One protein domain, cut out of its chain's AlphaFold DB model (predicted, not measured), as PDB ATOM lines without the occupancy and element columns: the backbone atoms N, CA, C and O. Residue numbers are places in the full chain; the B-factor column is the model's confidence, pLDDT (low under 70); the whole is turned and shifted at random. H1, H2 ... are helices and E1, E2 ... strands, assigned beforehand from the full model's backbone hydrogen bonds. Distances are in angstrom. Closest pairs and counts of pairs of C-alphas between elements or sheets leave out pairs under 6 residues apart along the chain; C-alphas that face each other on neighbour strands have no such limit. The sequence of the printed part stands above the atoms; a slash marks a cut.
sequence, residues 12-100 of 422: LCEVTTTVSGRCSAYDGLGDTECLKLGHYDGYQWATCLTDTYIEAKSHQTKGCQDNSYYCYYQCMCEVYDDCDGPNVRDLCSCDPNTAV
ATOM      1  N   LEU A  12     186.327 105.873 163.555       41.00
ATOM      2  CA  LEU A  12     185.659 105.493 164.795       41.00
ATOM      3  C   LEU A  12     184.986 106.717 165.435       41.00
ATOM      4  O   LEU A  12     185.608 107.758 165.625       41.00
ATOM      5  N   CYS A  13     183.707 106.586 165.785       37.88
ATOM      6  CA  CYS A  13     183.003 107.566 166.608       37.88
ATOM      7  C   CYS A  13     183.358 107.288 168.080       37.88
ATOM      8  O   CYS A  13     182.665 106.520 168.738       37.88
ATOM      9  N   GLU A  14     184.477 107.818 168.584       39.59
ATOM     10  CA  GLU A  14     184.832 107.698 170.007       39.59
ATOM     11  C   GLU A  14     183.981 108.660 170.852       39.59
ATOM     12  O   GLU A  14     184.116 109.883 170.768       39.59
ATOM     13  N   VAL A  15     183.095 108.106 171.683       48.41
ATOM     14  CA  VAL A  15     182.363 108.855 172.713       48.41
ATOM     15  C   VAL A  15     182.992 108.523 174.063       48.41
ATOM     16  O   VAL A  15     182.872 107.395 174.533       48.41
ATOM     17  N   THR A  16     183.627 109.492 174.728       42.47
ATOM     18  CA  THR A  16     184.038 109.317 176.132       42.47
ATOM     19  C   THR A  16     183.495 110.404 177.054       42.47
ATOM     20  O   THR A  16     183.708 111.595 176.841       42.47
ATOM     21  N   THR A  17     182.872 109.908 178.132       34.69
ATOM     22  CA  THR A  17     182.582 110.506 179.450       34.69
ATOM     23  C   THR A  17     181.512 111.603 179.548       34.69
ATOM     24  O   THR A  17     181.797 112.792 179.613       34.69
ATOM     25  N   THR A  18     180.267 111.125 179.651       35.97
ATOM     26  CA  THR A  18     179.220 111.496 180.629       35.97
ATOM     27  C   THR A  18     179.194 112.931 181.178       35.97
ATOM     28  O   THR A  18     179.809 113.234 182.201       35.97
ATOM     29  N   VAL A  19     178.287 113.735 180.626       39.94
ATOM     30  CA  VAL A  19     177.340 114.535 181.421       39.94
ATOM     31  C   VAL A  19     176.005 113.811 181.258       39.94
ATOM     32  O   VAL A  19     175.682 113.478 180.129       39.94
ATOM     33  N   SER A  20     175.328 113.458 182.357       47.00
ATOM     34  CA  SER A  20     174.054 112.706 182.441       47.00
ATOM     35  C   SER A  20     173.219 112.664 181.146       47.00
ATOM     36  O   SER A  20     172.293 113.459 180.987       47.00
ATOM     37  N   GLY A  21     173.562 111.751 180.235       56.44
ATOM     38  CA  GLY A  21     172.926 111.675 178.927       56.44
ATOM     39  C   GLY A  21     171.582 110.982 179.049       56.44
ATOM     40  O   GLY A  21     171.487 109.917 179.660       56.44
ATOM     41  N   ARG A  22     170.534 111.580 178.487       75.12
ATOM     42  CA  ARG A  22     169.219 110.946 178.341       75.12
ATOM     43  C   ARG A  22     169.249 109.792 177.340       75.12
ATOM     44  O   ARG A  22     168.401 108.910 177.416       75.12
ATOM     45  N   CYS A  23     170.244 109.761 176.450       83.75
ATOM     46  CA  CYS A  23     170.501 108.626 175.576       83.75
ATOM     47  C   CYS A  23     171.246 107.522 176.323       83.75
ATOM     48  O   CYS A  23     172.361 107.712 176.815       83.75
ATOM     49  N   SER A  24     170.649 106.342 176.348       83.19
ATOM     50  CA  SER A  24     171.279 105.103 176.790       83.19
ATOM     51  C   SER A  24     171.171 104.062 175.684       83.19
ATOM     52  O   SER A  24     170.421 104.249 174.734       83.19
ATOM     53  N   ALA A  25     171.834 102.914 175.834       80.31
ATOM     54  CA  ALA A  25     171.715 101.816 174.873       80.31
ATOM     55  C   ALA A  25     170.266 101.320 174.654       80.31
ATOM     56  O   ALA A  25     170.029 100.600 173.685       80.31
ATOM     57  N   TYR A  26     169.307 101.700 175.516       80.62
ATOM     58  CA  TYR A  26     167.920 101.216 175.501       80.62
ATOM     59  C   TYR A  26     166.842 102.312 175.551       80.62
ATOM     60  O   TYR A  26     165.662 101.980 175.482       80.62
ATOM     61  N   ASP A  27     167.206 103.589 175.687       80.56
ATOM     62  CA  ASP A  27     166.237 104.681 175.855       80.56
ATOM     63  C   ASP A  27     166.812 106.032 175.404       80.56
ATOM     64  O   ASP A  27     168.025 106.173 175.248       80.56
ATOM     65  N   GLY A  28     165.937 107.020 175.217       79.69
ATOM     66  CA  GLY A  28     166.288 108.397 174.862       79.69
ATOM     67  C   GLY A  28     166.050 108.754 173.397       79.69
ATOM     68  O   GLY A  28     166.487 109.807 172.949       79.69
ATOM     69  N   LEU A  29     165.373 107.906 172.613       85.88
ATOM     70  CA  LEU A  29     165.174 108.139 171.178       85.88
ATOM     71  C   LEU A  29     164.555 109.519 170.881       85.88
ATOM     72  O   LEU A  29     163.405 109.790 171.236       85.88
ATOM     73  N   GLY A  30     165.287 110.335 170.121       83.75
ATOM     74  CA  GLY A  30     164.891 111.689 169.734       83.75
ATOM     75  C   GLY A  30     165.326 112.781 170.709       83.75
ATOM     76  O   GLY A  30     165.173 113.957 170.378       83.75
ATOM     77  N   ASP A  31     165.893 112.428 171.866       85.19
ATOM     78  CA  ASP A  31     166.493 113.408 172.766       85.19
ATOM     79  C   ASP A  31     167.724 114.042 172.117       85.19
ATOM     80  O   ASP A  31     168.543 113.379 171.474       85.19
ATOM     81  N   THR A  32     167.846 115.353 172.301       85.88
ATOM     82  CA  THR A  32     168.939 116.159 171.762       85.88
ATOM     83  C   THR A  32     169.759 116.761 172.884       85.88
ATOM     84  O   THR A  32     169.193 117.356 173.805       85.88
ATOM     85  N   GLU A  33     171.079 116.680 172.776       85.50
ATOM     86  CA  GLU A  33     171.999 117.210 173.779       85.50
ATOM     87  C   GLU A  33     173.183 117.939 173.163       85.50
ATOM     88  O   GLU A  33     173.543 117.727 172.006       85.50
ATOM     89  N   CYS A  34     173.777 118.813 173.971       87.25
ATOM     90  CA  CYS A  34     174.971 119.563 173.634       87.25
ATOM     91  C   CYS A  34     176.193 118.838 174.211       87.25
ATOM     92  O   CYS A  34     176.448 118.903 175.416       87.25
ATOM     93  N   LEU A  35     176.922 118.104 173.369       85.62
ATOM     94  CA  LEU A  35     177.975 117.180 173.797       85.62
ATOM     95  C   LEU A  35     179.366 117.686 173.420       85.62
ATOM     96  O   LEU A  35     179.578 118.208 172.324       85.62
ATOM     97  N   LYS A  36     180.332 117.468 174.318       84.75
ATOM     98  CA  LYS A  36     181.760 117.626 174.024       84.75
ATOM     99  C   LYS A  36     182.296 116.316 173.462       84.75
ATOM    100  O   LYS A  36     182.196 115.283 174.116       84.75
ATOM    101  N   LEU A  37     182.885 116.361 172.274       72.12
ATOM    102  CA  LEU A  37     183.454 115.183 171.620       72.12
ATOM    103  C   LEU A  37     184.979 115.200 171.718       72.12
ATOM    104  O   LEU A  37     185.592 116.256 171.583       72.12
ATOM    105  N   GLY A  38     185.594 114.034 171.936       67.19
ATOM    106  CA  GLY A  38     187.020 113.921 172.278       67.19
ATOM    107  C   GLY A  38     187.987 114.508 171.243       67.19
ATOM    108  O   GLY A  38     189.046 115.004 171.614       67.19
ATOM    109  N   HIS A  39     187.605 114.516 169.964       67.50
ATOM    110  CA  HIS A  39     188.420 115.046 168.864       67.50
ATOM    111  C   HIS A  39     188.097 116.502 168.478       67.50
ATOM    112  O   HIS A  39     188.657 117.002 167.505       67.50
ATOM    113  N   TYR A  40     187.211 117.189 169.211       66.50
ATOM    114  CA  TYR A  40     186.726 118.522 168.846       66.50
ATOM    115  C   TYR A  40     186.871 119.528 169.992       66.50
ATOM    116  O   TYR A  40     186.406 119.313 171.112       66.50
ATOM    117  N   ASP A  41     187.451 120.688 169.679       71.38
ATOM    118  CA  ASP A  41     187.511 121.832 170.590       71.38
ATOM    119  C   ASP A  41     186.152 122.545 170.645       71.38
ATOM    120  O   ASP A  41     185.943 123.542 169.957       71.38
ATOM    121  N   GLY A  42     185.200 122.048 171.435       79.81
ATOM    122  CA  GLY A  42     183.899 122.701 171.631       79.81
ATOM    123  C   GLY A  42     182.771 121.727 171.952       79.81
ATOM    124  O   GLY A  42     183.012 120.539 172.167       79.81
ATOM    125  N   TYR A  43     181.544 122.243 171.991       86.69
ATOM    126  CA  TYR A  43     180.333 121.437 172.124       86.69
ATOM    127  C   TYR A  43     179.509 121.536 170.844       86.69
ATOM    128  O   TYR A  43     179.470 122.590 170.207       86.69
ATOM    129  N   GLN A  44     178.849 120.444 170.476       87.19
ATOM    130  CA  GLN A  44     177.932 120.419 169.342       87.19
ATOM    131  C   GLN A  44     176.652 119.661 169.675       87.19
ATOM    132  O   GLN A  44     176.629 118.813 170.574       87.19
ATOM    133  N   TRP A  45     175.593 119.960 168.930       88.44
ATOM    134  CA  TRP A  45     174.347 119.219 169.031       88.44
ATOM    135  C   TRP A  45     174.526 117.770 168.575       88.44
ATOM    136  O   TRP A  45     175.167 117.484 167.562       88.44
ATOM    137  N   ALA A  46     173.902 116.852 169.302       88.94
ATOM    138  CA  ALA A  46     173.758 115.461 168.914       88.94
ATOM    139  C   ALA A  46     172.349 114.963 169.240       88.94
ATOM    140  O   ALA A  46     171.728 115.420 170.203       88.94
ATOM    141  N   THR A  47     171.863 114.004 168.456       89.94
ATOM    142  CA  THR A  47     170.556 113.365 168.656       89.94
ATOM    143  C   THR A  47     170.748 111.907 169.035       89.94
ATOM    144  O   THR A  47     171.542 111.210 168.408       89.94
ATOM    145  N   CYS A  48     170.006 111.418 170.021       91.38
ATOM    146  CA  CYS A  48     169.941 109.995 170.323       91.38
ATOM    147  C   CYS A  48     169.094 109.265 169.274       91.38
ATOM    148  O   CYS A  48     167.896 109.540 169.136       91.38
ATOM    149  N   LEU A  49     169.702 108.350 168.523       92.69
ATOM    150  CA  LEU A  49     169.090 107.679 167.372       92.69
ATOM    151  C   LEU A  49     169.341 106.180 167.421       92.69
ATOM    152  O   LEU A  49     170.234 105.720 168.126       92.69
ATOM    153  N   THR A  50     168.533 105.418 166.680       93.75
ATOM    154  CA  THR A  50     168.780 103.978 166.561       93.75
ATOM    155  C   THR A  50     170.028 103.717 165.735       93.75
ATOM    156  O   THR A  50     170.305 104.443 164.779       93.75
ATOM    157  N   ASP A  51     170.717 102.624 166.038       92.06
ATOM    158  CA  ASP A  51     171.831 102.130 165.231       92.06
ATOM    159  C   ASP A  51     171.432 101.998 163.753       92.06
ATOM    160  O   ASP A  51     172.045 102.583 162.865       92.06
ATOM    161  N   THR A  52     170.264 101.402 163.498       92.12
ATOM    162  CA  THR A  52     169.754 101.220 162.132       92.12
ATOM    163  C   THR A  52     169.469 102.533 161.386       92.12
ATOM    164  O   THR A  52     169.390 102.533 160.154       92.12
ATOM    165  N   TYR A  53     169.222 103.642 162.099       94.00
ATOM    166  CA  TYR A  53     169.104 104.974 161.498       94.00
ATOM    167  C   TYR A  53     170.484 105.486 161.100       94.00
ATOM    168  O   TYR A  53     170.650 105.977 159.987       94.00
ATOM    169  N   ILE A  54     171.464 105.352 161.994       93.31
ATOM    170  CA  ILE A  54     172.837 105.821 161.792       93.31
ATOM    171  C   ILE A  54     173.495 105.056 160.645       93.31
ATOM    172  O   ILE A  54     174.077 105.679 159.757       93.31
ATOM    173  N   GLU A  55     173.330 103.737 160.593       91.38
ATOM    174  CA  GLU A  55     173.778 102.903 159.476       91.38
ATOM    175  C   GLU A  55     173.165 103.373 158.156       91.38
ATOM    176  O   GLU A  55     173.871 103.596 157.175       91.38
ATOM    177  N   ALA A  56     171.850 103.595 158.119       89.44
ATOM    178  CA  ALA A  56     171.180 104.037 156.902       89.44
ATOM    179  C   ALA A  56     171.619 105.451 156.474       89.44
ATOM    180  O   ALA A  56     171.899 105.666 155.295       89.44
ATOM    181  N   LYS A  57     171.732 106.397 157.416       90.69
ATOM    182  CA  LYS A  57     172.144 107.786 157.152       90.69
ATOM    183  C   LYS A  57     173.610 107.887 156.720       90.69
ATOM    184  O   LYS A  57     173.944 108.732 155.900       90.69
ATOM    185  N   SER A  58     174.471 107.019 157.243       88.88
ATOM    186  CA  SER A  58     175.909 106.989 156.947       88.88
ATOM    187  C   SER A  58     176.286 106.066 155.786       88.88
ATOM    188  O   SER A  58     177.473 105.825 155.563       88.88
ATOM    189  N   HIS A  59     175.310 105.511 155.062       85.00
ATOM    190  CA  HIS A  59     175.548 104.519 154.011       85.00
ATOM    191  C   HIS A  59     176.376 103.314 154.496       85.00
ATOM    192  O   HIS A  59     177.312 102.880 153.828       85.00
ATOM    193  N   GLN A  60     176.018 102.772 155.663       86.06
ATOM    194  CA  GLN A  60     176.625 101.598 156.305       86.06
ATOM    195  C   GLN A  60     178.079 101.808 156.761       86.06
ATOM    196  O   GLN A  60     178.813 100.845 156.973       86.06
ATOM    197  N   THR A  61     178.525 103.059 156.906       86.69
ATOM    198  CA  THR A  61     179.906 103.364 157.327       86.69
ATOM    199  C   THR A  61     180.041 103.628 158.822       86.69
ATOM    200  O   THR A  61     181.150 103.566 159.358       86.69
ATOM    201  N   LYS A  62     178.932 103.926 159.504       89.88
ATOM    202  CA  LYS A  62     178.880 104.232 160.934       89.88
ATOM    203  C   LYS A  62     177.733 103.471 161.587       89.88
ATOM    204  O   LYS A  62     176.702 103.245 160.964       89.88
ATOM    205  N   GLY A  63     177.915 103.167 162.863       89.50
ATOM    206  CA  GLY A  63     176.919 102.566 163.737       89.50
ATOM    207  C   GLY A  63     177.249 102.882 165.191       89.50
ATOM    208  O   GLY A  63     178.263 103.525 165.496       89.50
ATOM    209  N   CYS A  64     176.384 102.448 166.088       90.25
ATOM    210  CA  CYS A  64     176.591 102.524 167.518       90.25
ATOM    211  C   CYS A  64     177.684 101.551 167.974       90.25
ATOM    212  O   CYS A  64     177.868 100.465 167.430       90.25
ATOM    213  N   GLN A  65     178.423 101.944 169.011       85.00
ATOM    214  CA  GLN A  65     179.418 101.073 169.631       85.00
ATOM    215  C   GLN A  65     178.746  99.956 170.448       85.00
ATOM    216  O   GLN A  65     177.618 100.103 170.928       85.00
ATOM    217  N   ASP A  66     179.464  98.842 170.613       83.00
ATOM    218  CA  ASP A  66     179.091  97.708 171.471       83.00
ATOM    219  C   ASP A  66     177.700  97.104 171.190       83.00
ATOM    220  O   ASP A  66     177.043  96.592 172.096       83.00
ATOM    221  N   ASN A  67     177.241  97.156 169.932       76.06
ATOM    222  CA  ASN A  67     175.893  96.741 169.517       76.06
ATOM    223  C   ASN A  67     174.769  97.438 170.313       76.06
ATOM    224  O   ASN A  67     173.693  96.869 170.514       76.06
ATOM    225  N   SER A  68     175.019  98.658 170.801       86.56
ATOM    226  CA  SER A  68     174.000  99.463 171.475       86.56
ATOM    227  C   SER A  68     172.872  99.783 170.501       86.56
ATOM    228  O   SER A  68     173.125 100.201 169.376       86.56
ATOM    229  N   TYR A  69     171.618  99.627 170.931       88.25
ATOM    230  CA  TYR A  69     170.483  99.883 170.044       88.25
ATOM    231  C   TYR A  69     170.289 101.380 169.775       88.25
ATOM    232  O   TYR A  69     169.863 101.755 168.682       88.25
ATOM    233  N   TYR A  70     170.626 102.229 170.751       90.31
ATOM    234  CA  TYR A  70     170.663 103.679 170.589       90.31
ATOM    235  C   TYR A  70     172.030 104.256 170.953       90.31
ATOM    236  O   TYR A  70     172.705 103.775 171.865       90.31
ATOM    237  N   CYS A  71     172.407 105.329 170.265       91.38
ATOM    238  CA  CYS A  71     173.558 106.152 170.611       91.38
ATOM    239  C   CYS A  71     173.394 107.571 170.053       91.38
ATOM    240  O   CYS A  71     172.515 107.848 169.232       91.38
ATOM    241  N   TYR A  72     174.239 108.492 170.516       90.62
ATOM    242  CA  TYR A  72     174.262 109.847 169.981       90.62
ATOM    243  C   TYR A  72     174.875 109.884 168.582       90.62
ATOM    244  O   TYR A  72     175.983 109.395 168.359       90.62
ATOM    245  N   TYR A  73     174.179 110.553 167.667       90.94
ATOM    246  CA  TYR A  73     174.669 110.891 166.343       90.94
ATOM    247  C   TYR A  73     174.829 112.404 166.207       90.94
ATOM    248  O   TYR A  73     173.962 113.181 166.608       90.94
ATOM    249  N   GLN A  74     175.982 112.814 165.689       90.00
ATOM    250  CA  GLN A  74     176.422 114.206 165.675       90.00
ATOM    251  C   GLN A  74     175.646 115.008 164.626       90.00
ATOM    252  O   GLN A  74     175.450 114.520 163.513       90.00
ATOM    253  N   CYS A  75     175.269 116.250 164.945       90.00
ATOM    254  CA  CYS A  75     174.564 117.148 164.024       90.00
ATOM    255  C   CYS A  75     175.288 117.278 162.681       90.00
ATOM    256  O   CYS A  75     174.648 117.186 161.638       90.00
ATOM    257  N   MET A  76     176.618 117.411 162.694       88.69
ATOM    258  CA  MET A  76     177.404 117.577 161.470       88.69
ATOM    259  C   MET A  76     177.256 116.368 160.533       88.69
ATOM    260  O   MET A  76     176.906 116.515 159.362       88.69
ATOM    261  N   CYS A  77     177.366 115.165 161.098       89.62
ATOM    262  CA  CYS A  77     177.199 113.911 160.378       89.62
ATOM    263  C   CYS A  77     175.763 113.700 159.890       89.62
ATOM    264  O   CYS A  77     175.530 113.092 158.849       89.62
ATOM    265  N   GLU A  78     174.786 114.127 160.686       90.19
ATOM    266  CA  GLU A  78     173.375 113.904 160.407       90.19
ATOM    267  C   GLU A  78     172.811 114.869 159.365       90.19
ATOM    268  O   GLU A  78     172.062 114.456 158.478       90.19
ATOM    269  N   VAL A  79     173.118 116.154 159.500       87.00
ATOM    270  CA  VAL A  79     172.497 117.222 158.711       87.00
ATOM    271  C   VAL A  79     173.313 117.529 157.464       87.00
ATOM    272  O   VAL A  79     172.732 117.742 156.404       87.00
ATOM    273  N   TYR A  80     174.642 117.522 157.575       86.56
ATOM    274  CA  TYR A  80     175.531 117.972 156.503       86.56
ATOM    275  C   TYR A  80     176.262 116.834 155.786       86.56
ATOM    276  O   TYR A  80     177.026 117.107 154.867       86.56
ATOM    277  N   ASP A  81     176.029 115.577 156.189       85.81
ATOM    278  CA  ASP A  81     176.748 114.390 155.697       85.81
ATOM    279  C   ASP A  81     178.282 114.515 155.817       85.81
ATOM    280  O   ASP A  81     179.032 113.803 155.148       85.81
ATOM    281  N   ASP A  82     178.750 115.407 156.692       86.38
ATOM    282  CA  ASP A  82     180.156 115.706 156.912       86.38
ATOM    283  C   ASP A  82     180.440 115.656 158.408       86.38
ATOM    284  O   ASP A  82     179.819 116.342 159.219       86.38
ATOM    285  N   CYS A  83     181.356 114.779 158.782       83.88
ATOM    286  CA  CYS A  83     181.677 114.530 160.172       83.88
ATOM    287  C   CYS A  83     182.935 115.257 160.620       83.88
ATOM    288  O   CYS A  83     183.298 115.110 161.781       83.88
ATOM    289  N   ASP A  84     183.632 115.988 159.754       79.31
ATOM    290  CA  ASP A  84     184.835 116.715 160.131       79.31
ATOM    291  C   ASP A  84     184.930 118.087 159.444       79.31
ATOM    292  O   ASP A  84     184.104 118.483 158.633       79.31
ATOM    293  N   GLY A  85     185.894 118.901 159.879       75.56
ATOM    294  CA  GLY A  85     186.157 120.203 159.269       75.56
ATOM    295  C   GLY A  85     185.446 121.417 159.904       75.56
ATOM    296  O   GLY A  85     184.429 121.309 160.592       75.56
ATOM    297  N   PRO A  86     186.010 122.626 159.707       68.88
ATOM    298  CA  PRO A  86     185.559 123.843 160.389       68.88
ATOM    299  C   PRO A  86     184.228 124.396 159.857       68.88
ATOM    300  O   PRO A  86     183.501 125.033 160.609       68.88
ATOM    301  N   ASN A  87     183.882 124.141 158.590       76.62
ATOM    302  CA  ASN A  87     182.699 124.735 157.953       76.62
ATOM    303  C   ASN A  87     181.380 124.221 158.556       76.62
ATOM    304  O   ASN A  87     180.462 125.005 158.783       76.62
ATOM    305  N   VAL A  88     181.284 122.915 158.824       75.25
ATOM    306  CA  VAL A  88     180.084 122.285 159.410       75.25
ATOM    307  C   VAL A  88     180.068 122.352 160.935       75.25
ATOM    308  O   VAL A  88     179.006 122.318 161.557       75.25
ATOM    309  N   ARG A  89     181.245 122.522 161.548       76.25
ATOM    310  CA  ARG A  89     181.405 122.692 162.992       76.25
ATOM    311  C   ARG A  89     180.621 123.893 163.514       76.25
ATOM    312  O   ARG A  89     179.873 123.748 164.478       76.25
ATOM    313  N   ASP A  90     180.803 125.062 162.908       81.69
ATOM    314  CA  ASP A  90     180.195 126.296 163.417       81.69
ATOM    315  C   ASP A  90     178.663 126.276 163.290       81.69
ATOM    316  O   ASP A  90     177.969 126.842 164.133       81.69
ATOM    317  N   LEU A  91     178.137 125.551 162.296       83.81
ATOM    318  CA  LEU A  91     176.698 125.371 162.078       83.81
ATOM    319  C   LEU A  91     176.033 124.477 163.138       83.81
ATOM    320  O   LEU A  91     174.863 124.665 163.454       83.81
ATOM    321  N   CYS A  92     176.780 123.529 163.708       86.25
ATOM    322  CA  CYS A  92     176.286 122.580 164.711       86.25
ATOM    323  C   CYS A  92     176.694 122.920 166.154       86.25
ATOM    324  O   CYS A  92     176.405 122.144 167.070       86.25
ATOM    325  N   SER A  93     177.373 124.050 166.367       87.38
ATOM    326  CA  SER A  93     177.859 124.480 167.678       87.38
ATOM    327  C   SER A  93     176.713 124.761 168.656       87.38
ATOM    328  O   SER A  93     175.651 125.265 168.282       87.38
ATOM    329  N   CYS A  94     176.934 124.457 169.930       84.81
ATOM    330  CA  CYS A  94     175.989 124.729 171.009       84.81
ATOM    331  C   CYS A  94     176.730 125.144 172.286       84.81
ATOM    332  O   CYS A  94     177.920 124.872 172.442       84.81
ATOM    333  N   ASP A  95     176.026 125.794 173.214       84.88
ATOM    334  CA  ASP A  95     176.542 126.073 174.555       84.88
ATOM    335  C   ASP A  95     175.813 125.181 175.579       84.88
ATOM    336  O   ASP A  95     174.589 125.254 175.702       84.88
ATOM    337  N   PRO A  96     176.535 124.322 176.323       80.19
ATOM    338  CA  PRO A  96     175.932 123.387 177.275       80.19
ATOM    339  C   PRO A  96     175.317 124.089 178.494       80.19
ATOM    340  O   PRO A  96     174.545 123.473 179.229       80.19
ATOM    341  N   ASN A  97     175.665 125.359 178.738       73.44
ATOM    342  CA  ASN A  97     175.155 126.141 179.865       73.44
ATOM    343  C   ASN A  97     173.890 126.921 179.511       73.44
ATOM    344  O   ASN A  97     173.162 127.363 180.404       73.44
ATOM    345  N   THR A  98     173.598 127.084 178.221       68.06
ATOM    346  CA  THR A  98     172.290 127.560 177.800       68.06
ATOM    347  C   THR A  98     171.336 126.383 177.901       68.06
ATOM    348  O   THR A  98     171.388 125.437 177.119       68.06
ATOM    349  N   ALA A  99     170.434 126.422 178.887       53.91
ATOM    350  CA  ALA A  99     169.289 125.526 178.870       53.91
ATOM    351  C   ALA A  99     168.634 125.627 177.483       53.91
ATOM    352  O   ALA A  99     168.420 126.734 176.983       53.91
ATOM    353  N   VAL A 100     168.249 124.485 176.904       53.50
ATOM    354  CA  VAL A 100     167.483 124.362 175.640       53.50
ATOM    355  C   VAL A 100     166.210 125.247 175.630       53.50
ATOM    356  O   VAL A 100     165.554 125.423 174.612       53.50
TER     357      VAL A 100
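This is residues 12 to 100 of the 422 residues of an uncharacterized protein of Mizuhopecten yessoensis (UniProt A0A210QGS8). Look first for a small, strongly twisted sheet of three strands in the middle, with three short helices in a loose row beside it. Residues 17 to 28, a loop without named elements, lie on the side of the sheet away from the helices. The 89 printed residues hold E1, E2, H1, E3, H2 and H3 in that order; the sheet, E1 - E2 - E3, is antiparallel. The class is mixed, helices and strands, with 36 residues in named elements, under half. The whole is compact, with a radius of gyration of the C-alphas of 12.2 A, and spans 29 by 27 by 20 A.

Start at E2, residues 43 to 50, the inner strand. It forms a hairpin with E1, residues 32 to 36, where N 33 and O 46 are 2.9 A apart, within hydrogen-bond range. E3, residues 70 to 74, is its other antiparallel neighbour, with N 73 and O 47 at 2.8 A. H1, residues 51 to 57, stands at the sheet's level, height 3.4 A; its closest C-alpha pair with E3 is Asp 51 and Tyr 70, 5.7 A. H2, residues 75 to 79, is also at that level, height 2.8 A. H3, residues 86 to 91, only grazes the sheet; it and H2 only just touch, with 3 pairs of C-alphas within 8 A, the closest Met 76 and Val 88 at 5.8 A. H1 and H3 are apart. Every O i to N i+4 pair is within range in H1 and H2; H3 has 0 of 2, and 1 of 3 for O i to N i+3.

Find C-alpha 32 at (168.939, 116.159, 171.762), where E1 begins and runs 13.1 A. E2 runs 21.7 A, E3 13.0 A, H1 9.9 A, H2 5.7 A and H3 9.1 A, ending at C-alpha 91 (176.698, 125.371, 162.078).

The farthest C-alphas, Gln 60 and Asn 97, are 34.1 A apart. The printed part has no cut; the link H1 to E3 is long. Confidence is under 70 at residues 12 to 21, 38 to 40, 86 and 98 to 100.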